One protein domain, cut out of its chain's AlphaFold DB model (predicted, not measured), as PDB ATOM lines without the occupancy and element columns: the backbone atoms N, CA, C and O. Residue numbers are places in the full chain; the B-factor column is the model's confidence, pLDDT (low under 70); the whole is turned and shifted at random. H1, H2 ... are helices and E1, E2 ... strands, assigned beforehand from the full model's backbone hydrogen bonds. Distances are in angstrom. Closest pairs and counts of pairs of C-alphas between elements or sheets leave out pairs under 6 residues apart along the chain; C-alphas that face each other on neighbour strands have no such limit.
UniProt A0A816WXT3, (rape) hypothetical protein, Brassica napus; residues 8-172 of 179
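What this domain is: This is residues 8 to 172 of the 179 residues of the protein "(rape) hypothetical protein" of Brassica napus (UniProt A0A816WXT3). Two twisted four-stranded sheets, E3 E4 E5 E6 and E7 E8 E9 E10, form a sandwich, partly face to face with their strands crossed. Toward one end of the long axis lies a small third sheet, the hairpin E1 E2 with E11 beside E1; toward the other lie the short helices H1 and H2, and residues 141 to 169 run back from H2 to E11. The printed part has 165 residues, with named elements in the order E1 to E8, H1, E9, E10, H2, E11; the three sheets are antiparallel. The class is mostly strand, with under half of the residues in named elements. The whole is compact, with a radius of gyration of the C-alphas of 16.9 A, yet elongated, spanning 53 by 33 by 24 A.

How they stand to each other: E1, residues 8 to 14, and E2, residues 17 to 22, form a hairpin, with N 12 and O 19 2.9 A apart. E11, residues 170 to 172, is antiparallel to E1, with N 171 and O 9 3.5 A apart. E3, residues 41 to 43, E4, 46 to 54, E5, 57 to 64, and E6, 70 to 74, form a meander, each strand the antiparallel neighbour of the one before; pairs within hydrogen-bond range include N 43 and O 46, 3.0 A, N 49 and O 61, 2.9 A, and N 62 and O 71, 2.9 A. E7, residues 90 to 95, E8, 98 to 103, E9, 112 to 118, and E10, 126 to 132, are neighbours in that order; such pairs are N 93 and O 100, 3.0 A, N 101 and O 116, 2.8 A, and N 115 and O 129, 2.8 A. In the sandwich, two sheets face to face, the facing parts are 9.5 A centre to centre and the strands cross at 42 degrees. The closest C-alphas of E3 and E7 are those of Leu 41 and Leu 93, 6.8 A apart. H1, residues 107 to 110, only grazes the sheet E7 E8 E9 E10. H2, residues 135 to 140, is close to H1 but not clearly touching; their closest C-alphas, of Lys 108 and Arg 138, are 7.8 A apart. H2 has 0 of 2 O i to N i+4 pairs within range but 2 of 3 O i to N i+3 pairs; H1 is too short for an i+4 pair.

Where its parts are: E1 begins at C-alpha 8, (-33.409, -35.778, -12.360). E4 spans 24.1 A and E5 22.8 A. E11 ends at C-alpha 172, (-33.289, -30.450, -11.903).

The domain as a whole: The C-alphas farthest apart, of Arg 17 and Ser 136, are 53.9 A apart. The printed part has no cut; the links E2 to E3, E6 to E7 and H2 to E11 are long. Confidence is under 70 at residues 77 to 88, 121 to 123 and 140 to 172.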
ATOM      1  N   ASN A   8     -34.812 -35.826 -12.746       75.00
ATOM      2  CA  ASN A   8     -33.409 -35.778 -12.360       75.00
ATOM      3  C   ASN A   8     -32.556 -36.359 -13.489       75.00
ATOM      4  O   ASN A   8     -32.761 -37.495 -13.923       75.00
ATOM      5  N   TRP A   9     -31.595 -35.570 -13.965       79.38
ATOM      6  CA  TRP A   9     -30.645 -35.975 -14.995       79.38
ATOM      7  C   TRP A   9     -29.226 -35.946 -14.439       79.38
ATOM      8  O   TRP A   9     -28.831 -34.999 -13.756       79.38
ATOM      9  N   VAL A  10     -28.461 -36.982 -14.769       78.25
ATOM     10  CA  VAL A  10     -27.052 -37.124 -14.409       78.25
ATOM     11  C   VAL A  10     -26.202 -37.084 -15.669       78.25
ATOM     12  O   VAL A  10     -26.506 -37.728 -16.678       78.25
ATOM     13  N   PHE A  11     -25.130 -36.303 -15.624       78.88
ATOM     14  CA  PHE A  11     -24.115 -36.323 -16.666       78.88
ATOM     15  C   PHE A  11     -23.071 -37.383 -16.330       78.88
ATOM     16  O   PHE A  11     -22.442 -37.317 -15.279       78.88
ATOM     17  N   VAL A  12     -22.900 -38.362 -17.213       79.12
ATOM     18  CA  VAL A  12     -21.959 -39.470 -17.027       79.12
ATOM     19  C   VAL A  12     -20.790 -39.286 -17.979       79.12
ATOM     20  O   VAL A  12     -20.992 -39.115 -19.182       79.12
ATOM     21  N   LEU A  13     -19.572 -39.357 -17.445       78.19
ATOM     22  CA  LEU A  13     -18.330 -39.373 -18.209       78.19
ATOM     23  C   LEU A  13     -17.798 -40.807 -18.246       78.19
ATOM     24  O   LEU A  13     -17.530 -41.412 -17.216       78.19
ATOM     25  N   LYS A  14     -17.686 -41.391 -19.442       75.62
ATOM     26  CA  LYS A  14     -17.153 -42.746 -19.633       75.62
ATOM     27  C   LYS A  14     -16.195 -42.762 -20.815       75.62
ATOM     28  O   LYS A  14     -16.571 -42.420 -21.934       75.62
ATOM     29  N   GLY A  15     -14.942 -43.152 -20.570       73.06
ATOM     30  CA  GLY A  15     -13.920 -43.257 -21.619       73.06
ATOM     31  C   GLY A  15     -13.670 -41.944 -22.374       73.06
ATOM     32  O   GLY A  15     -13.510 -41.960 -23.591       73.06
ATOM     33  N   GLY A  16     -13.710 -40.803 -21.676       77.56
ATOM     34  CA  GLY A  16     -13.495 -39.475 -22.267       77.56
ATOM     35  C   GLY A  16     -14.679 -38.909 -23.062       77.56
ATOM     36  O   GLY A  16     -14.556 -37.837 -23.650       77.56
ATOM     37  N   ARG A  17     -15.830 -39.595 -23.088       79.19
ATOM     38  CA  ARG A  17     -17.077 -39.093 -23.684       79.19
ATOM     39  C   ARG A  17     -18.123 -38.872 -22.600       79.19
ATOM     40  O   ARG A  17     -18.267 -39.695 -21.701       79.19
ATOM     41  N   GLY A  18     -18.839 -37.755 -22.699       81.31
ATOM     42  CA  GLY A  18     -19.893 -37.378 -21.763       81.31
ATOM     43  C   GLY A  18     -21.281 -37.498 -22.380       81.31
ATOM     44  O   GLY A  18     -21.471 -37.140 -23.543       81.31
ATOM     45  N   SER A  19     -22.251 -37.983 -21.610       82.88
ATOM     46  CA  SER A  19     -23.655 -38.052 -22.025       82.88
ATOM     47  C   SER A  19     -24.598 -37.797 -20.857       82.88
ATOM     48  O   SER A  19     -24.323 -38.210 -19.731       82.88
ATOM     49  N   TRP A  20     -25.738 -37.175 -21.144       83.44
ATOM     50  CA  TRP A  20     -26.835 -37.051 -20.190       83.44
ATOM     51  C   TRP A  20     -27.654 -38.337 -20.147       83.44
ATOM     52  O   TRP A  20     -28.039 -38.871 -21.188       83.44
ATOM     53  N   LYS A  21     -27.942 -38.810 -18.938       82.38
ATOM     54  CA  LYS A  21     -28.811 -39.955 -18.670       82.38
ATOM     55  C   LYS A  21     -29.852 -39.536 -17.634       82.38
ATOM     56  O   LYS A  21     -29.538 -38.800 -16.700       82.38
ATOM     57  N   LYS A  22     -31.086 -40.012 -17.787       81.31
ATOM     58  CA  LYS A  22     -32.102 -39.883 -16.740       81.31
ATOM     59  C   LYS A  22     -31.675 -40.731 -15.538       81.31
ATOM     60  O   LYS A  22     -31.291 -41.887 -15.719       81.31
ATOM     61  N   ALA A  23     -31.690 -40.136 -14.352       76.75
ATOM     62  CA  ALA A  23     -31.358 -40.840 -13.123       76.75
ATOM     63  C   ALA A  23     -32.455 -41.854 -12.761       76.75
ATOM     64  O   ALA A  23     -33.553 -41.819 -13.332       76.75
ATOM     65  N   ALA A  24     -32.161 -42.751 -11.818       78.38
ATOM     66  CA  ALA A  24     -33.161 -43.680 -11.313       78.38
ATOM     67  C   ALA A  24     -34.377 -42.928 -10.727       78.38
ATOM     68  O   ALA A  24     -34.246 -41.780 -10.280       78.38
ATOM     69  N   PRO A  25     -35.575 -43.543 -10.744       78.88
ATOM     70  CA  PRO A  25     -36.743 -42.981 -10.082       78.88
ATOM     71  C   PRO A  25     -36.438 -42.666  -8.620       78.88
ATOM     72  O   PRO A  25     -35.829 -43.468  -7.914       78.88
ATOM     73  N   THR A  26     -36.869 -41.496  -8.168       80.00
ATOM     74  CA  THR A  26     -36.634 -41.068  -6.794       80.00
ATOM     75  C   THR A  26     -37.669 -41.668  -5.842       80.00
ATOM     76  O   THR A  26     -38.793 -41.959  -6.267       80.00
ATOM     77  N   PRO A  27     -37.332 -41.821  -4.549       80.50
ATOM     78  CA  PRO A  27     -38.299 -42.182  -3.516       80.50
ATOM     79  C   PRO A  27     -39.521 -41.251  -3.498       80.50
ATOM     80  O   PRO A  27     -39.444 -40.096  -3.919       80.50
ATOM     81  N   SER A  28     -40.655 -41.727  -2.977       77.94
ATOM     82  CA  SER A  28     -41.901 -40.943  -2.930       77.94
ATOM     83  C   SER A  28     -41.824 -39.706  -2.030       77.94
ATOM     84  O   SER A  28     -42.616 -38.785  -2.198       77.94
ATOM     85  N   ASP A  29     -40.908 -39.694  -1.059       79.06
ATOM     86  CA  ASP A  29     -40.626 -38.555  -0.180       79.06
ATOM     87  C   ASP A  29     -39.561 -37.600  -0.755       79.06
ATOM     88  O   ASP A  29     -39.179 -36.636  -0.092       79.06
ATOM     89  N   PHE A  30     -39.082 -37.845  -1.979       83.25
ATOM     90  CA  PHE A  30     -38.134 -36.975  -2.660       83.25
ATOM     91  C   PHE A  30     -38.856 -35.835  -3.376       83.25
ATOM     92  O   PHE A  30     -39.576 -36.036  -4.358       83.25
ATOM     93  N   CYS A  31     -38.634 -34.617  -2.897       82.81
ATOM     94  CA  CYS A  31     -39.296 -33.435  -3.426       82.81
ATOM     95  C   CYS A  31     -38.491 -32.787  -4.571       82.81
ATOM     96  O   CYS A  31     -37.253 -32.804  -4.564       82.81
ATOM     97  N   PRO A  32     -39.168 -32.151  -5.548       82.44
ATOM     98  CA  PRO A  32     -38.520 -31.205  -6.449       82.44
ATOM     99  C   PRO A  32     -37.730 -30.158  -5.655       82.44
ATOM    100  O   PRO A  32     -38.188 -29.683  -4.617       82.44
ATOM    101  N   HIS A  33     -36.531 -29.824  -6.126       82.88
ATOM    102  CA  HIS A  33     -35.638 -28.915  -5.418       82.88
ATOM    103  C   HIS A  33     -34.701 -28.178  -6.372       82.88
ATOM    104  O   HIS A  33     -34.456 -28.613  -7.501       82.88
ATOM    105  N   VAL A  34     -34.128 -27.081  -5.876       81.00
ATOM    106  CA  VAL A  34     -33.124 -26.281  -6.584       81.00
ATOM    107  C   VAL A  34     -31.791 -26.377  -5.841       81.00
ATOM    108  O   VAL A  34     -31.717 -25.939  -4.690       81.00
ATOM    109  N   PRO A  35     -30.723 -26.929  -6.452       80.62
ATOM    110  CA  PRO A  35     -29.402 -26.958  -5.832       80.62
ATOM    111  C   PRO A  35     -28.913 -25.553  -5.457       80.62
ATOM    112  O   PRO A  35     -29.010 -24.607  -6.244       80.62
ATOM    113  N   CYS A  36     -28.371 -25.408  -4.250       77.50
ATOM    114  CA  CYS A  36     -27.759 -24.165  -3.801       77.50
ATOM    115  C   CYS A  36     -26.467 -23.880  -4.584       77.50
ATOM    116  O   CYS A  36     -25.823 -24.778  -5.117       77.50
ATOM    117  N   LYS A  37     -26.027 -22.616  -4.589       75.44
ATOM    118  CA  LYS A  37     -24.741 -22.211  -5.197       75.44
ATOM    119  C   LYS A  37     -23.506 -22.643  -4.386       75.44
ATOM    120  O   LYS A  37     -22.390 -22.304  -4.765       75.44
ATOM    121  N   ILE A  38     -23.709 -23.333  -3.266       75.50
ATOM    122  CA  ILE A  38     -22.639 -23.881  -2.431       75.50
ATOM    123  C   ILE A  38     -22.042 -25.080  -3.174       75.50
ATOM    124  O   ILE A  38     -22.789 -25.917  -3.681       75.50
ATOM    125  N   GLU A  39     -20.713 -25.149  -3.261       77.50
ATOM    126  CA  GLU A  39     -20.024 -26.282  -3.888       77.50
ATOM    127  C   GLU A  39     -20.419 -27.593  -3.177       77.50
ATOM    128  O   GLU A  39     -20.419 -27.681  -1.947       77.50
ATOM    129  N   GLY A  40     -20.810 -28.595  -3.968       83.00
ATOM    130  CA  GLY A  40     -21.099 -29.939  -3.475       83.00
ATOM    131  C   GLY A  40     -19.824 -30.707  -3.125       83.00
ATOM    132  O   GLY A  40     -18.710 -30.279  -3.425       83.00
ATOM    133  N   LEU A  41     -19.994 -31.872  -2.516       84.94
ATOM    134  CA  LEU A  41     -18.918 -32.747  -2.063       84.94
ATOM    135  C   LEU A  41     -19.111 -34.148  -2.645       84.94
ATOM    136  O   LEU A  41     -20.241 -34.585  -2.816       84.94
ATOM    137  N   CYS A  42     -18.026 -34.866  -2.926       86.88
ATOM    138  CA  CYS A  42     -18.078 -36.283  -3.274       86.88
ATOM    139  C   CYS A  42     -17.211 -37.055  -2.278       86.88
ATOM    140  O   CYS A  42     -16.015 -36.780  -2.193       86.88
ATOM    141  N   ILE A  43     -17.813 -37.975  -1.523       85.50
ATOM    142  CA  ILE A  43     -17.112 -38.869  -0.589       85.50
ATOM    143  C   ILE A  43     -17.501 -40.292  -0.964       85.50
ATOM    144  O   ILE A  43     -18.689 -40.586  -1.065       85.50
ATOM    145  N   ASP A  44     -16.514 -41.156  -1.193       86.62
ATOM    146  CA  ASP A  44     -16.711 -42.591  -1.445       86.62
ATOM    147  C   ASP A  44     -17.764 -42.920  -2.523       86.62
ATOM    148  O   ASP A  44     -18.494 -43.905  -2.437       86.62
ATOM    149  N   GLY A  45     -17.842 -42.096  -3.575       83.25
ATOM    150  CA  GLY A  45     -18.796 -42.285  -4.675       83.25
ATOM    151  C   GLY A  45     -20.222 -41.816  -4.372       83.25
ATOM    152  O   GLY A  45     -21.120 -42.060  -5.176       83.25
ATOM    153  N   VAL A  46     -20.433 -41.111  -3.260       87.12
ATOM    154  CA  VAL A  46     -21.689 -40.434  -2.931       87.12
ATOM    155  C   VAL A  46     -21.502 -38.928  -3.074       87.12
ATOM    156  O   VAL A  46     -20.609 -38.324  -2.475       87.12
ATOM    157  N   ILE A  47     -22.357 -38.310  -3.885       87.81
ATOM    158  CA  ILE A  47     -22.383 -36.866  -4.108       87.81
ATOM    159  C   ILE A  47     -23.335 -36.236  -3.100       87.81
ATOM    160  O   ILE A  47     -24.495 -36.624  -3.015       87.81
ATOM    161  N   TYR A  48     -22.869 -35.225  -2.384       87.62
ATOM    162  CA  TYR A  48     -23.621 -34.481  -1.388       87.62
ATOM    163  C   TYR A  48     -23.738 -33.017  -1.784       87.62
ATOM    164  O   TYR A  48     -22.755 -32.388  -2.183       87.62
ATOM    165  N   TYR A  49     -24.925 -32.443  -1.643       87.25
ATOM    166  CA  TYR A  49     -25.145 -31.030  -1.919       87.25
ATOM    167  C   TYR A  49     -26.313 -30.468  -1.114       87.25
ATOM    168  O   TYR A  49     -27.186 -31.186  -0.635       87.25
ATOM    169  N   MET A  50     -26.321 -29.148  -0.968       86.00
ATOM    170  CA  MET A  50     -27.432 -28.419  -0.364       86.00
ATOM    171  C   MET A  50     -28.437 -28.020  -1.438       86.00
ATOM    172  O   MET A  50     -28.045 -27.636  -2.542       86.00
ATOM    173  N   ALA A  51     -29.723 -28.063  -1.107       84.75
ATOM    174  CA  ALA A  51     -30.787 -27.650  -2.005       84.75
ATOM    175  C   ALA A  51     -31.929 -26.936  -1.279       84.75
ATOM    176  O   ALA A  51     -32.123 -27.095  -0.075       84.75
ATOM    177  N   LEU A  52     -32.692 -26.162  -2.045       82.81
ATOM    178  CA  LEU A  52     -33.900 -25.471  -1.620       82.81
ATOM    179  C   LEU A  52     -35.133 -26.277  -2.057       82.81
ATOM    180  O   LEU A  52     -35.284 -26.537  -3.251       82.81
ATOM    181  N   LEU A  53     -36.000 -26.651  -1.109       82.69
ATOM    182  CA  LEU A  53     -37.310 -27.265  -1.390       82.69
ATOM    183  C   LEU A  53     -38.404 -26.222  -1.629       82.69
ATOM    184  O   LEU A  53     -39.328 -26.434  -2.405       82.69
ATOM    185  N   GLY A  54     -38.302 -25.092  -0.938       76.00
ATOM    186  CA  GLY A  54     -39.288 -24.025  -0.952       76.00
ATOM    187  C   GLY A  54     -38.752 -22.796  -0.225       76.00
ATOM    188  O   GLY A  54     -37.599 -22.799   0.215       76.00
ATOM    189  N   PRO A  55     -39.551 -21.726  -0.085       74.00
ATOM    190  CA  PRO A  55     -39.119 -20.511   0.595       74.00
ATOM    191  C   PRO A  55     -38.558 -20.819   1.988       74.00
ATOM    192  O   PRO A  55     -39.280 -21.269   2.874       74.00
ATOM    193  N   PHE A  56     -37.257 -20.580   2.164       72.38
ATOM    194  CA  PHE A  56     -36.521 -20.803   3.414       72.38
ATOM    195  C   PHE A  56     -36.464 -22.257   3.917       72.38
ATOM    196  O   PHE A  56     -36.031 -22.496   5.046       72.38
ATOM    197  N   GLU A  57     -36.847 -23.235   3.094       80.38
ATOM    198  CA  GLU A  57     -36.738 -24.656   3.419       80.38
ATOM    199  C   GLU A  57     -35.562 -25.284   2.674       80.38
ATOM    200  O   GLU A  57     -35.572 -25.414   1.449       80.38
ATOM    201  N   TYR A  58     -34.551 -25.687   3.441       82.88
ATOM    202  CA  TYR A  58     -33.314 -26.252   2.924       82.88
ATOM    203  C   TYR A  58     -33.178 -27.715   3.313       82.88
ATOM    204  O   TYR A  58     -33.434 -28.102   4.456       82.88
ATOM    205  N   VAL A  59     -32.683 -28.500   2.368       86.94
ATOM    206  CA  VAL A  59     -32.375 -29.911   2.554       86.94
ATOM    207  C   VAL A  59     -30.950 -30.213   2.148       86.94
ATOM    208  O   VAL A  59     -30.357 -29.556   1.291       86.94
ATOM    209  N   PHE A  60     -30.418 -31.246   2.779       89.31
ATOM    210  CA  PHE A  60     -29.174 -31.870   2.400       89.31
ATOM    211  C   PHE A  60     -29.492 -33.100   1.558       89.31
ATOM    212  O   PHE A  60     -30.220 -33.989   2.001       89.31
ATOM    213  N   VAL A  61     -28.992 -33.126   0.330       87.81
ATOM    214  CA  VAL A  61     -29.258 -34.186  -0.639       87.81
ATOM    215  C   VAL A  61     -28.009 -35.032  -0.805       87.81
ATOM    216  O   VAL A  61     -26.906 -34.494  -0.911       87.81
ATOM    217  N   SER A  62     -28.188 -36.349  -0.853       89.12
ATOM    218  CA  SER A  62     -27.152 -37.288  -1.273       89.12
ATOM    219  C   SER A  62     -27.594 -38.049  -2.515       89.12
ATOM    220  O   SER A  62     -28.761 -38.425  -2.623       89.12
ATOM    221  N   PHE A  63     -26.656 -38.330  -3.406       86.06
ATOM    222  CA  PHE A  63     -26.835 -39.175  -4.577       86.06
ATOM    223  C   PHE A  63     -25.721 -40.220  -4.618       86.06
ATOM    224  O   PHE A  63     -24.550 -39.868  -4.772       86.06
ATOM    225  N   ASP A  64     -26.074 -41.491  -4.458       86.56
ATOM    226  CA  ASP A  64     -25.133 -42.603  -4.591       86.56
ATOM    227  C   ASP A  64     -24.928 -42.904  -6.081       86.56
ATOM    228  O   ASP A  64     -25.866 -43.252  -6.794       86.56
ATOM    229  N   VAL A  65     -23.699 -42.757  -6.576       84.19
ATOM    230  CA  VAL A  65     -23.395 -42.924  -8.007       84.19
ATOM    231  C   VAL A  65     -23.524 -44.383  -8.455       84.19
ATOM    232  O   VAL A  65     -23.785 -44.645  -9.629       84.19
ATOM    233  N   LYS A  66     -23.335 -45.344  -7.547       85.06
ATOM    234  CA  LYS A  66     -23.367 -46.775  -7.854       85.06
ATOM    235  C   LYS A  66     -24.795 -47.307  -7.892       85.06
ATOM    236  O   LYS A  66     -25.114 -48.061  -8.811       85.06
ATOM    237  N   SER A  67     -25.620 -46.972  -6.900       85.50
ATOM    238  CA  SER A  67     -27.033 -47.379  -6.879       85.50
ATOM    239  C   SER A  67     -27.937 -46.434  -7.674       85.50
ATOM    240  O   SER A  67     -29.052 -46.813  -8.021       85.50
ATOM    241  N   GLU A  68     -27.448 -45.237  -8.012       83.44
ATOM    242  CA  GLU A  68     -28.218 -44.129  -8.591       83.44
ATOM    243  C   GLU A  68     -29.381 -43.666  -7.690       83.44
ATOM    244  O   GLU A  68     -30.346 -43.070  -8.170       83.44
ATOM    245  N   GLU A  69     -29.296 -43.917  -6.381       85.12
ATOM    246  CA  GLU A  69     -30.341 -43.567  -5.420       85.12
ATOM    247  C   GLU A  69     -30.128 -42.181  -4.816       85.12
ATOM    248  O   GLU A  69     -29.016 -41.778  -4.461       85.12
ATOM    249  N   PHE A  70     -31.236 -41.461  -4.653       85.12
ATOM    250  CA  PHE A  70     -31.262 -40.175  -3.975       85.12
ATOM    251  C   PHE A  70     -31.816 -40.305  -2.563       85.12
ATOM    252  O   PHE A  70     -32.842 -40.949  -2.358       85.12
ATOM    253  N   ASN A  71     -31.218 -39.573  -1.624       87.56
ATOM    254  CA  ASN A  71     -31.783 -39.358  -0.297       87.56
ATOM    255  C   ASN A  71     -31.846 -37.866   0.027       87.56
ATOM    256  O   ASN A  71     -30.995 -37.082  -0.392       87.56
ATOM    257  N   MET A  72     -32.851 -37.487   0.815       87.44
ATOM    258  CA  MET A  72     -32.979 -36.151   1.391       87.44
ATOM    259  C   MET A  72     -32.966 -36.225   2.910       87.44
ATOM    260  O   MET A  72     -33.679 -37.024   3.526       87.44
ATOM    261  N   ILE A  73     -32.178 -35.342   3.508       87.81
ATOM    262  CA  ILE A  73     -32.067 -35.177   4.947       87.81
ATOM    263  C   ILE A  73     -32.406 -33.726   5.270       87.81
ATOM    264  O   ILE A  73     -31.791 -32.789   4.759       87.81
ATOM    265  N   GLN A  74     -33.399 -33.538   6.135       86.25
ATOM    266  CA  GLN A  74     -33.771 -32.214   6.619       86.25
ATOM    267  C   GLN A  74     -32.612 -31.612   7.413       86.25
ATOM    268  O   GLN A  74     -32.012 -32.273   8.265       86.25
ATOM    269  N   VAL A  75     -32.274 -30.361   7.110       83.06
ATOM    270  CA  VAL A  75     -31.181 -29.660   7.787       83.06
ATOM    271  C   VAL A  75     -31.660 -29.267   9.190       83.06
ATOM    272  O   VAL A  75     -32.780 -28.765   9.323       83.06
ATOM    273  N   PRO A  76     -30.857 -29.463  10.253       75.56
ATOM    274  CA  PRO A  76     -31.284 -29.157  11.615       75.56
ATOM    275  C   PRO A  76     -31.624 -27.676  11.727       75.56
ATOM    276  O   PRO A  76     -30.783 -26.851  11.378       75.56
ATOM    277  N   ARG A  77     -32.815 -27.328  12.219       68.94
ATOM    278  CA  ARG A  77     -33.180 -25.946  12.575       68.94
ATOM    279  C   ARG A  77     -32.713 -25.671  14.006       68.94
ATOM    280  O   ARG A  77     -32.918 -26.528  14.864       68.94
ATOM    281  N   ARG A  78     -32.078 -24.527  14.277       61.28
ATOM    282  CA  ARG A  78     -31.873 -24.066  15.661       61.28
ATOM    283  C   ARG A  78     -33.001 -23.121  16.055       61.28
ATOM    284  O   ARG A  78     -33.506 -22.370  15.221       61.28
ATOM    285  N   ASP A  79     -33.365 -23.143  17.331       52.72
ATOM    286  CA  ASP A  79     -34.292 -22.164  17.891       52.72
ATOM    287  C   ASP A  79     -33.698 -20.755  17.740       52.72
ATOM    288  O   ASP A  79     -32.576 -20.494  18.182       52.72
ATOM    289  N   GLY A  80     -34.438 -19.858  17.081       54.81
ATOM    290  CA  GLY A  80     -34.006 -18.483  16.810       54.81
ATOM    291  C   GLY A  80     -33.143 -18.282  15.556       54.81
ATOM    292  O   GLY A  80     -32.632 -17.181  15.374       54.81
ATOM    293  N   ASP A  81     -32.974 -19.290  14.689       54.50
ATOM    294  CA  ASP A  81     -32.346 -19.096  13.372       54.50
ATOM    295  C   ASP A  81     -33.252 -18.202  12.493       54.50
ATOM    296  O   ASP A  81     -34.278 -18.655  11.977       54.50
ATOM    297  N   GLU A  82     -32.864 -16.945  12.253       52.09
ATOM    298  CA  GLU A  82     -33.387 -16.204  11.103       52.09
ATOM    299  C   GLU A  82     -32.841 -16.868   9.827       52.09
ATOM    300  O   GLU A  82     -31.653 -16.806   9.505       52.09
ATOM    301  N   LEU A  83     -33.723 -17.577   9.116       51.50
ATOM    302  CA  LEU A  83     -33.403 -18.522   8.036       51.50
ATOM    303  C   LEU A  83     -32.603 -17.926   6.857       51.50
ATOM    304  O   LEU A  83     -32.081 -18.681   6.036       51.50
ATOM    305  N   LEU A  84     -32.497 -16.597   6.754       47.84
ATOM    306  CA  LEU A  84     -31.761 -15.904   5.693       47.84
ATOM    307  C   LEU A  84     -30.243 -15.845   5.927       47.84
ATOM    308  O   LEU A  84     -29.480 -16.008   4.975       47.84
ATOM    309  N   GLU A  85     -29.782 -15.624   7.162       52.44
ATOM    310  CA  GLU A  85     -28.359 -15.338   7.430       52.44
ATOM    311  C   GLU A  85     -27.488 -16.594   7.490       52.44
ATOM    312  O   GLU A  85     -26.268 -16.550   7.282       52.44
ATOM    313  N   ARG A  86     -28.115 -17.745   7.749       56.91
ATOM    314  CA  ARG A  86     -27.403 -19.008   7.922       56.91
ATOM    315  C   ARG A  86     -26.656 -19.423   6.658       56.91
ATOM    316  O   ARG A  86     -25.478 -19.752   6.718       56.91
ATOM    317  N   PHE A  87     -27.291 -19.341   5.493       61.22
ATOM    318  CA  PHE A  87     -26.757 -19.967   4.279       61.22
ATOM    319  C   PHE A  87     -25.725 -19.128   3.519       61.22
ATOM    320  O   PHE A  87     -25.072 -19.654   2.623       61.22
ATOM    321  N   GLN A  88     -25.507 -17.864   3.900       65.81
ATOM    322  CA  GLN A  88     -24.330 -17.113   3.436       65.81
ATOM    323  C   GLN A  88     -23.039 -17.574   4.129       65.81
ATOM    324  O   GLN A  88     -21.952 -17.400   3.584       65.81
ATOM    325  N   ASN A  89     -23.161 -18.179   5.315       74.94
ATOM    326  CA  ASN A  89     -22.044 -18.521   6.195       74.94
ATOM    327  C   ASN A  89     -21.902 -20.037   6.416       74.94
ATOM    328  O   ASN A  89     -21.233 -20.467   7.359       74.94
ATOM    329  N   VAL A  90     -22.534 -20.848   5.560       78.88
ATOM    330  CA  VAL A  90     -22.462 -22.313   5.598       78.88
ATOM    331  C   VAL A  90     -21.648 -22.822   4.414       78.88
ATOM    332  O   VAL A  90     -21.936 -22.502   3.263       78.88
ATOM    333  N   GLY A  91     -20.641 -23.642   4.709       80.69
ATOM    334  CA  GLY A  91     -19.901 -24.433   3.727       80.69
ATOM    335  C   GLY A  91     -20.169 -25.927   3.892       80.69
ATOM    336  O   GLY A  91     -20.671 -26.363   4.928       80.69
ATOM    337  N   LEU A  92     -19.800 -26.713   2.883       83.88
ATOM    338  CA  LEU A  92     -19.809 -28.170   2.943       83.88
ATOM    339  C   LEU A  92     -18.370 -28.693   2.915       83.88
ATOM    340  O   LEU A  92     -17.553 -28.229   2.124       83.88
ATOM    341  N   LEU A  93     -18.049 -29.636   3.799       85.44
ATOM    342  CA  LEU A  93     -16.730 -30.260   3.876       85.44
ATOM    343  C   LEU A  93     -16.820 -31.715   4.343       85.44
ATOM    344  O   LEU A  93     -17.835 -32.144   4.891       85.44
ATOM    345  N   GLU A  94     -15.736 -32.461   4.166       86.31
ATOM    346  CA  GLU A  94     -15.573 -33.796   4.743       86.31
ATOM    347  C   GLU A  94     -14.863 -33.704   6.102       86.31
ATOM    348  O   GLU A  94     -13.723 -33.255   6.184       86.31
ATOM    349  N   TYR A  95     -15.502 -34.152   7.182       84.25
ATOM    350  CA  TYR A  95     -14.886 -34.209   8.510       84.25
ATOM    351  C   TYR A  95     -14.978 -35.623   9.072       84.25
ATOM    352  O   TYR A  95     -16.069 -36.140   9.299       84.25
ATOM    353  N   GLY A  96     -13.824 -36.257   9.294       83.81
ATOM    354  CA  GLY A  96     -13.756 -37.624   9.817       83.81
ATOM    355  C   GLY A  96     -14.446 -38.656   8.919       83.81
ATOM    356  O   GLY A  96     -15.123 -39.537   9.443       83.81
ATOM    357  N   GLY A  97     -14.331 -38.508   7.593       84.56
ATOM    358  CA  GLY A  97     -14.993 -39.375   6.610       84.56
ATOM    359  C   GLY A  97     -16.487 -39.107   6.430       84.56
ATOM    360  O   GLY A  97     -17.173 -39.889   5.784       84.56
ATOM    361  N   LYS A  98     -17.027 -38.036   7.033       88.31
ATOM    362  CA  LYS A  98     -18.463 -37.739   7.011       88.31
ATOM    363  C   LYS A  98     -18.759 -36.402   6.337       88.31
ATOM    364  O   LYS A  98     -18.073 -35.410   6.629       88.31
ATOM    365  N   PRO A  99     -19.815 -36.318   5.512       88.44
ATOM    366  CA  PRO A  99     -20.285 -35.045   4.984       88.44
ATOM    367  C   PRO A  99     -20.741 -34.151   6.139       88.44
ATOM    368  O   PRO A  99     -21.520 -34.565   7.004       88.44
ATOM    369  N   THR A 100     -20.209 -32.933   6.178       87.56
ATOM    370  CA  THR A 100     -20.348 -32.038   7.325       87.56
ATOM    371  C   THR A 100     -20.614 -30.606   6.887       87.56
ATOM    372  O   THR A 100     -19.848 -30.023   6.120       87.56
ATOM    373  N   LEU A 101     -21.678 -30.014   7.428       88.12
ATOM    374  CA  LEU A 101     -21.942 -28.588   7.289       88.12
ATOM    375  C   LEU A 101     -21.044 -27.809   8.248       88.12
ATOM    376  O   LEU A 101     -21.015 -28.069   9.453       88.12
ATOM    377  N   PHE A 102     -20.334 -26.837   7.692       85.00
ATOM    378  CA  PHE A 102     -19.467 -25.905   8.394       85.00
ATOM    379  C   PHE A 102     -20.190 -24.571   8.555       85.00
ATOM    380  O   PHE A 102     -20.211 -23.755   7.635       85.00
ATOM    381  N   ASP A 103     -20.819 -24.377   9.709       84.19
ATOM    382  CA  ASP A 103     -21.713 -23.258   9.998       84.19
ATOM    383  C   ASP A 103     -20.989 -22.192  10.833       84.19
ATOM    384  O   ASP A 103     -20.676 -22.388  12.013       84.19
ATOM    385  N   GLN A 104     -20.701 -21.060  10.190       79.69
ATOM    386  CA  GLN A 104     -19.958 -19.938  10.769       79.69
ATOM    387  C   GLN A 104     -20.864 -18.798  11.227       79.69
ATOM    388  O   GLN A 104     -20.360 -17.732  11.578       79.69
ATOM    389  N   THR A 105     -22.184 -18.984  11.241       80.50
ATOM    390  CA  THR A 105     -23.137 -17.902  11.530       80.50
ATOM    391  C   THR A 105     -22.849 -17.225  12.871       80.50
ATOM    392  O   THR A 105     -22.959 -16.016  12.988       80.50
ATOM    393  N   ASN A 106     -22.387 -17.983  13.870       81.19
ATOM    394  CA  ASN A 106     -22.073 -17.465  15.205       81.19
ATOM    395  C   ASN A 106     -20.571 -17.177  15.425       81.19
ATOM    396  O   ASN A 106     -20.145 -16.946  16.562       81.19
ATOM    397  N   LEU A 107     -19.747 -17.207  14.372       77.44
ATOM    398  CA  LEU A 107     -18.298 -17.076  14.508       77.44
ATOM    399  C   LEU A 107     -17.890 -15.663  14.930       77.44
ATOM    400  O   LEU A 107     -17.108 -15.519  15.864       77.44
ATOM    401  N   LYS A 108     -18.437 -14.629  14.286       76.81
ATOM    402  CA  LYS A 108     -18.083 -13.232  14.586       76.81
ATOM    403  C   LYS A 108     -18.601 -12.793  15.956       76.81
ATOM    404  O   LYS A 108     -17.843 -12.252  16.754       76.81
ATOM    405  N   ASP A 109     -19.856 -13.111  16.265       80.88
ATOM    406  CA  ASP A 109     -20.498 -12.616  17.488       80.88
ATOM    407  C   ASP A 109     -20.106 -13.423  18.728       80.88
ATOM    408  O   ASP A 109     -19.827 -12.876  19.798       80.88
ATOM    409  N   LYS A 110     -20.075 -14.755  18.599       82.75
ATOM    410  CA  LYS A 110     -19.881 -15.666  19.736       82.75
ATOM    411  C   LYS A 110     -18.517 -16.352  19.725       82.75
ATOM    412  O   LYS A 110     -18.137 -16.941  20.737       82.75
ATOM    413  N   GLY A 111     -17.755 -16.261  18.634       81.06
ATOM    414  CA  GLY A 111     -16.521 -17.031  18.468       81.06
ATOM    415  C   GLY A 111     -16.791 -18.522  18.282       81.06
ATOM    416  O   GLY A 111     -15.947 -19.326  18.663       81.06
ATOM    417  N   VAL A 112     -17.970 -18.913  17.783       83.06
ATOM    418  CA  VAL A 112     -18.385 -20.320  17.704       83.06
ATOM    419  C   VAL A 112     -18.649 -20.732  16.262       83.06
ATOM    420  O   VAL A 112     -19.441 -20.103  15.565       83.06
ATOM    421  N   VAL A 113     -18.036 -21.840  15.855       83.31
ATOM    422  CA  VAL A 113     -18.365 -22.565  14.624       83.31
ATOM    423  C   VAL A 113     -19.080 -23.856  14.994       83.31
ATOM    424  O   VAL A 113     -18.626 -24.571  15.888       83.31
ATOM    425  N   ALA A 114     -20.172 -24.176  14.304       86.25
ATOM    426  CA  ALA A 114     -20.844 -25.462  14.450       86.25
ATOM    427  C   ALA A 114     -20.502 -26.386  13.273       86.25
ATOM    428  O   ALA A 114     -20.604 -26.000  12.109       86.25
ATOM    429  N   LEU A 115     -20.104 -27.613  13.593       87.88
ATOM    430  CA  LEU A 115     -19.921 -28.710  12.651       87.88
ATOM    431  C   LEU A 115     -21.117 -29.646  12.775       87.88
ATOM    432  O   LEU A 115     -21.301 -30.262  13.826       87.88
ATOM    433  N   TRP A 116     -21.914 -29.754  11.716       89.75
ATOM    434  CA  TRP A 116     -23.036 -30.688  11.660       89.75
ATOM    435  C   TRP A 116     -22.685 -31.832  10.725       89.75
ATOM    436  O   TRP A 116     -22.656 -31.628   9.518       89.75
ATOM    437  N   SER A 117     -22.410 -33.012  11.267       90.12
ATOM    438  CA  SER A 117     -22.050 -34.195  10.480       90.12
ATOM    439  C   SER A 117     -23.229 -35.158  10.406       90.12
ATOM    440  O   SER A 117     -23.862 -35.432  11.431       90.12
ATOM    441  N   VAL A 118     -23.495 -35.704   9.221       88.56
ATOM    442  CA  VAL A 118     -24.468 -36.795   9.056       88.56
ATOM    443  C   VAL A 118     -23.901 -38.049   9.725       88.56
ATOM    444  O   VAL A 118     -22.749 -38.400   9.484       88.56
ATOM    445  N   GLU A 119     -24.660 -38.692  10.616       81.62
ATOM    446  CA  GLU A 119     -24.135 -39.793  11.442       81.62
ATOM    447  C   GLU A 119     -23.726 -41.015  10.609       81.62
ATOM    448  O   GLU A 119     -22.669 -41.598  10.862       81.62
ATOM    449  N   ASP A 120     -24.541 -41.346   9.612       71.81
ATOM    450  CA  ASP A 120     -24.374 -42.417   8.630       71.81
ATOM    451  C   ASP A 120     -25.155 -42.059   7.351       71.81
ATOM    452  O   ASP A 120     -26.192 -41.399   7.440       71.81
ATOM    453  N   ALA A 121     -24.686 -42.501   6.179       55.75
ATOM    454  CA  ALA A 121     -25.236 -42.138   4.868       55.75
ATOM    455  C   ALA A 121     -26.720 -42.524   4.700       55.75
ATOM    456  O   ALA A 121     -27.452 -41.835   3.993       55.75
ATOM    457  N   GLY A 122     -27.177 -43.581   5.384       60.81
ATOM    458  CA  GLY A 122     -28.591 -43.970   5.429       60.81
ATOM    459  C   GLY A 122     -29.386 -43.338   6.578       60.81
ATOM    460  O   GLY A 122     -30.619 -43.367   6.582       60.81
ATOM    461  N   SER A 123     -28.714 -42.759   7.576       64.94
ATOM    462  CA  SER A 123     -29.382 -42.138   8.716       64.94
ATOM    463  C   SER A 123     -29.797 -40.704   8.376       64.94
ATOM    464  O   SER A 123     -28.979 -39.859   8.025       64.94
ATOM    465  N   LYS A 124     -31.078 -40.373   8.560       74.25
ATOM    466  CA  LYS A 124     -31.574 -38.987   8.464       74.25
ATOM    467  C   LYS A 124     -31.227 -38.158   9.720       74.25
ATOM    468  O   LYS A 124     -32.004 -37.295  10.125       74.25
ATOM    469  N   LYS A 125     -30.110 -38.466  10.392       83.25
ATOM    470  CA  LYS A 125     -29.720 -37.912  11.697       83.25
ATOM    471  C   LYS A 125     -28.426 -37.117  11.605       83.25
ATOM    472  O   LYS A 125     -27.498 -37.471  10.881       83.25
ATOM    473  N   TRP A 126     -28.374 -36.057  12.403       88.19
ATOM    474  CA  TRP A 126     -27.232 -35.163  12.496       88.19
ATOM    475  C   TRP A 126     -26.613 -35.225  13.882       88.19
ATOM    476  O   TRP A 126     -27.316 -35.182  14.890       88.19
ATOM    477  N   SER A 127     -25.289 -35.206  13.906       88.50
ATOM    478  CA  SER A 127     -24.496 -34.938  15.099       88.50
ATOM    479  C   SER A 127     -23.925 -33.523  15.017       88.50
ATOM    480  O   SER A 127     -23.543 -33.065  13.941       88.50
ATOM    481  N   CYS A 128     -23.890 -32.813  16.146       88.62
ATOM    482  CA  CYS A 128     -23.393 -31.441  16.215       88.62
ATOM    483  C   CYS A 128     -22.190 -31.343  17.146       88.62
ATOM    484  O   CYS A 128     -22.239 -31.804  18.288       88.62
ATOM    485  N   LYS A 129     -21.126 -30.694  16.673       87.81
ATOM    486  CA  LYS A 129     -19.954 -30.348  17.475       87.81
ATOM    487  C   LYS A 129     -19.642 -28.866  17.329       87.81
ATOM    488  O   LYS A 129     -19.527 -28.358  16.220       87.81
ATOM    489  N   SER A 130     -19.430 -28.193  18.452       85.94
ATOM    490  CA  SER A 130     -19.039 -26.784  18.470       85.94
ATOM    491  C   SER A 130     -17.527 -26.639  18.604       85.94
ATOM    492  O   SER A 130     -16.905 -27.266  19.463       85.94
ATOM    493  N   LEU A 131     -16.939 -25.783  17.776       82.81
ATOM    494  CA  LEU A 131     -15.570 -25.305  17.914       82.81
ATOM    495  C   LEU A 131     -15.614 -23.870  18.431       82.81
ATOM    496  O   LEU A 131     -16.257 -23.010  17.829       82.81
ATOM    497  N   VAL A 132     -14.938 -23.620  19.550       84.88
ATOM    498  CA  VAL A 132     -14.932 -22.312  20.211       84.88
ATOM    499  C   VAL A 132     -13.561 -21.672  20.050       84.88
ATOM    500  O   VAL A 132     -12.544 -22.237  20.451       84.88
ATOM    501  N   VAL A 133     -13.544 -20.478  19.470       79.62
ATOM    502  CA  VAL A 133     -12.366 -19.620  19.381       79.62
ATOM    503  C   VAL A 133     -12.118 -19.003  20.751       79.62
ATOM    504  O   VAL A 133     -13.016 -18.412  21.357       79.62
ATOM    505  N   GLN A 134     -10.883 -19.123  21.236       79.12
ATOM    506  CA  GLN A 134     -10.500 -18.537  22.516       79.12
ATOM    507  C   GLN A 134     -10.695 -17.012  22.491       79.12
ATOM    508  O   GLN A 134     -10.400 -16.385  21.471       79.12
ATOM    509  N   PRO A 135     -11.136 -16.377  23.595       81.81
ATOM    510  CA  PRO A 135     -11.361 -14.931  23.639       81.81
ATOM    511  C   PRO A 135     -10.166 -14.103  23.144       81.81
ATOM    512  O   PRO A 135     -10.350 -13.164  22.371       81.81
ATOM    513  N   SER A 136      -8.940 -14.503  23.498       80.44
ATOM    514  CA  SER A 136      -7.696 -13.853  23.058       80.44
ATOM    515  C   SER A 136      -7.451 -13.934  21.545       80.44
ATOM    516  O   SER A 136      -6.733 -13.107  20.991       80.44
ATOM    517  N   GLN A 137      -8.070 -14.895  20.859       73.50
ATOM    518  CA  GLN A 137      -7.928 -15.161  19.427       73.50
ATOM    519  C   GLN A 137      -9.109 -14.632  18.597       73.50
ATOM    520  O   GLN A 137      -9.076 -14.730  17.375       73.50
ATOM    521  N   ARG A 138     -10.140 -14.037  19.216       71.69
ATOM    522  CA  ARG A 138     -11.333 -13.539  18.498       71.69
ATOM    523  C   ARG A 138     -11.011 -12.511  17.416       71.69
ATOM    524  O   ARG A 138     -11.640 -12.501  16.364       71.69
ATOM    525  N   HIS A 139      -9.982 -11.699  17.635       73.38
ATOM    526  CA  HIS A 139      -9.518 -10.728  16.645       73.38
ATOM    527  C   HIS A 139      -9.092 -11.377  15.312       73.38
ATOM    528  O   HIS A 139      -9.157 -10.716  14.282       73.38
ATOM    529  N   LEU A 140      -8.714 -12.664  15.314       67.19
ATOM    530  CA  LEU A 140      -8.320 -13.410  14.114       67.19
ATOM    531  C   LEU A 140      -9.508 -13.793  13.223       67.19
ATOM    532  O   LEU A 140      -9.318 -14.023  12.036       67.19
ATOM    533  N   VAL A 141     -10.722 -13.887  13.777       65.69
ATOM    534  CA  VAL A 141     -11.916 -14.363  13.050       65.69
ATOM    535  C   VAL A 141     -12.910 -13.252  12.712       65.69
ATOM    536  O   VAL A 141     -13.805 -13.456  11.899       65.69
ATOM    537  N   ASN A 142     -12.727 -12.049  13.263       60.56
ATOM    538  CA  ASN A 142     -13.604 -10.905  12.994       60.56
ATOM    539  C   ASN A 142     -13.508 -10.389  11.548       60.56
ATOM    540  O   ASN A 142     -14.463  -9.801  11.038       60.56
ATOM    541  N   THR A 143     -12.380 -10.614  10.873       51.53
ATOM    542  CA  THR A 143     -12.097 -10.102   9.523       51.53
ATOM    543  C   THR A 143     -12.170 -11.168   8.429       51.53
ATOM    544  O   THR A 143     -12.001 -10.837   7.257       51.53
ATOM    545  N   ILE A 144     -12.433 -12.433   8.777       53.31
ATOM    546  CA  ILE A 144     -12.329 -13.567   7.851       53.31
ATOM    547  C   ILE A 144     -13.702 -14.206   7.640       53.31
ATOM    548  O   ILE A 144     -14.374 -14.592   8.593       53.31
ATOM    549  N   THR A 145     -14.088 -14.365   6.376       51.81
ATOM    550  CA  THR A 145     -15.126 -15.315   5.960       51.81
ATOM    551  C   THR A 145     -14.408 -16.546   5.417       51.81
ATOM    552  O   THR A 145     -13.688 -16.441   4.422       51.81
ATOM    553  N   PHE A 146     -14.554 -17.711   6.056       56.03
ATOM    554  CA  PHE A 146     -13.919 -18.925   5.544       56.03
ATOM    555  C   PHE A 146     -14.749 -19.472   4.385       56.03
ATOM    556  O   PHE A 146     -15.875 -19.927   4.576       56.03
ATOM    557  N   ASN A 147     -14.181 -19.453   3.184       51.78
ATOM    558  CA  ASN A 147     -14.742 -20.162   2.044       51.78
ATOM    559  C   ASN A 147     -14.062 -21.535   1.979       51.78
ATOM    560  O   ASN A 147     -12.923 -21.652   1.520       51.78
ATOM    561  N   VAL A 148     -14.697 -22.553   2.562       50.28
ATOM    562  CA  VAL A 148     -14.114 -23.897   2.621       50.28
ATOM    563  C   VAL A 148     -14.292 -24.565   1.263       50.28
ATOM    564  O   VAL A 148     -15.410 -24.864   0.866       50.28
ATOM    565  N   LYS A 149     -13.175 -24.795   0.567       52.16
ATOM    566  CA  LYS A 149     -13.128 -25.467  -0.744       52.16
ATOM    567  C   LYS A 149     -12.617 -26.916  -0.687       52.16
ATOM    568  O   LYS A 149     -12.371 -27.517  -1.727       52.16
ATOM    569  N   GLY A 150     -12.410 -27.462   0.513       42.12
ATOM    570  CA  GLY A 150     -11.913 -28.825   0.731       42.12
ATOM    571  C   GLY A 150     -10.948 -28.954   1.916       42.12
ATOM    572  O   GLY A 150     -10.497 -27.960   2.492       42.12
ATOM    573  N   ILE A 151     -10.639 -30.198   2.294       40.66
ATOM    574  CA  ILE A 151      -9.675 -30.563   3.344       40.66
ATOM    575  C   ILE A 151      -8.619 -31.487   2.728       40.66
ATOM    576  O   ILE A 151      -8.936 -32.348   1.915       40.66
ATOM    577  N   THR A 152      -7.345 -31.294   3.080       36.94
ATOM    578  CA  THR A 152      -6.270 -32.217   2.664       36.94
ATOM    579  C   THR A 152      -6.284 -33.483   3.516       36.94
ATOM    580  O   THR A 152      -6.711 -33.436   4.667       36.94
ATOM    581  N   GLN A 153      -5.735 -34.587   2.996       37.38
ATOM    582  CA  GLN A 153      -5.670 -35.915   3.644       37.38
ATOM    583  C   GLN A 153      -5.108 -35.927   5.087       37.38
ATOM    584  O   GLN A 153      -5.285 -36.904   5.803       37.38
ATOM    585  N   ASN A 154      -4.498 -34.831   5.552       34.25
ATOM    586  CA  ASN A 154      -3.958 -34.677   6.906       34.25
ATOM    587  C   ASN A 154      -4.837 -33.821   7.844       34.25
ATOM    588  O   ASN A 154      -4.347 -33.324   8.858       34.25
ATOM    589  N   GLY A 155      -6.104 -33.565   7.503       36.09
ATOM    590  CA  GLY A 155      -7.015 -32.766   8.336       36.09
ATOM    591  C   GLY A 155      -6.679 -31.267   8.394       36.09
ATOM    592  O   GLY A 155      -7.251 -30.537   9.201       36.09
ATOM    593  N   LYS A 156      -5.761 -30.785   7.542       33.00
ATOM    594  CA  LYS A 156      -5.492 -29.352   7.349       33.00
ATOM    595  C   LYS A 156      -6.374 -28.803   6.229       33.00
ATOM    596  O   LYS A 156      -6.407 -29.353   5.125       33.00
ATOM    597  N   ILE A 157      -7.064 -27.703   6.517       35.84
ATOM    598  CA  ILE A 157      -7.869 -26.950   5.550       35.84
ATOM    599  C   ILE A 157      -6.896 -26.313   4.549       35.84
ATOM    600  O   ILE A 157      -6.094 -25.464   4.930       35.84
ATOM    601  N   SER A 158      -6.932 -26.753   3.292       30.02
ATOM    602  CA  SER A 158      -6.143 -26.170   2.205       30.02
ATOM    603  C   SER A 158      -7.087 -25.726   1.104       30.02
ATOM    604  O   SER A 158      -7.936 -26.489   0.651       30.02
ATOM    605  N   THR A 159      -6.933 -24.487   0.659       29.97
ATOM    606  CA  THR A 159      -7.633 -23.946  -0.500       29.97
ATOM    607  C   THR A 159      -6.928 -24.428  -1.765       29.97
ATOM    608  O   THR A 159      -6.012 -23.769  -2.254       29.97
ATOM    609  N   THR A 160      -7.292 -25.592  -2.303       24.47
ATOM    610  CA  THR A 160      -6.870 -25.999  -3.655       24.47
ATOM    611  C   THR A 160      -7.931 -26.875  -4.309       24.47
ATOM    612  O   THR A 160      -8.509 -27.753  -3.678       24.47
ATOM    613  N   PHE A 161      -8.176 -26.571  -5.583       22.91
ATOM    614  CA  PHE A 161      -9.146 -27.178  -6.482       22.91
ATOM    615  C   PHE A 161      -9.030 -28.705  -6.518       22.91
ATOM    616  O   PHE A 161      -7.990 -29.243  -6.899       22.91
ATOM    617  N   CYS A 162     -10.123 -29.394  -6.189       26.89
ATOM    618  CA  CYS A 162     -10.281 -30.789  -6.561       26.89
ATOM    619  C   CYS A 162     -10.598 -30.828  -8.062       26.89
ATOM    620  O   CYS A 162     -11.658 -30.379  -8.501       26.89
ATOM    621  N   VAL A 163      -9.644 -31.298  -8.865       22.86
ATOM    622  CA  VAL A 163      -9.885 -31.630 -10.270       22.86
ATOM    623  C   VAL A 163     -10.665 -32.938 -10.264       22.86
ATOM    624  O   VAL A 163     -10.086 -34.014 -10.155       22.86
ATOM    625  N   ILE A 164     -11.991 -32.839 -10.309       26.34
ATOM    626  CA  ILE A 164     -12.860 -34.008 -10.413       26.34
ATOM    627  C   ILE A 164     -12.784 -34.490 -11.865       26.34
ATOM    628  O   ILE A 164     -13.404 -33.918 -12.763       26.34
ATOM    629  N   THR A 165     -11.994 -35.534 -12.114       25.94
ATOM    630  CA  THR A 165     -12.269 -36.427 -13.240       25.94
ATOM    631  C   THR A 165     -13.590 -37.118 -12.922       25.94
ATOM    632  O   THR A 165     -13.702 -37.744 -11.874       25.94
ATOM    633  N   ASP A 166     -14.574 -36.934 -13.800       26.69
ATOM    634  CA  ASP A 166     -15.991 -37.304 -13.656       26.69
ATOM    635  C   ASP A 166     -16.864 -36.239 -12.970       26.69
ATOM    636  O   ASP A 166     -17.452 -36.417 -11.907       26.69
ATOM    637  N   ILE A 167     -16.982 -35.090 -13.642       30.44
ATOM    638  CA  ILE A 167     -18.023 -34.093 -13.384       30.44
ATOM    639  C   ILE A 167     -19.396 -34.749 -13.600       30.44
ATOM    640  O   ILE A 167     -19.854 -34.859 -14.734       30.44
ATOM    641  N   VAL A 168     -20.082 -35.133 -12.525       30.50
ATOM    642  CA  VAL A 168     -21.528 -35.385 -12.554       30.50
ATOM    643  C   VAL A 168     -22.220 -34.083 -12.181       30.50
ATOM    644  O   VAL A 168     -22.153 -33.617 -11.045       30.50
ATOM    645  N   ARG A 169     -22.874 -33.457 -13.157       32.44
ATOM    646  CA  ARG A 169     -23.734 -32.298 -12.919       32.44
ATOM    647  C   ARG A 169     -25.161 -32.808 -12.766       32.44
ATOM    648  O   ARG A 169     -25.707 -33.344 -13.726       32.44
ATOM    649  N   VAL A 170     -25.745 -32.654 -11.581       31.00
ATOM    650  CA  VAL A 170     -27.177 -32.892 -11.369       31.00
ATOM    651  C   VAL A 170     -27.911 -31.609 -11.743       31.00
ATOM    652  O   VAL A 170     -27.626 -30.541 -11.200       31.00
ATOM    653  N   VAL A 171     -28.814 -31.698 -12.715       30.83
ATOM    654  CA  VAL A 171     -29.685 -30.588 -13.113       30.83
ATOM    655  C   VAL A 171     -31.122 -31.048 -12.918       30.83
ATOM    656  O   VAL A 171     -31.557 -32.007 -13.551       30.83
ATOM    657  N   SER A 172     -31.835 -30.362 -12.028       28.61
ATOM    658  CA  SER A 172     -33.289 -30.450 -11.903       28.61
ATOM    659  C   SER A 172     -33.892 -29.462 -12.900       28.61
ATOM    660  O   SER A 172     -33.532 -28.282 -12.890       28.61
TER     661      SER A 172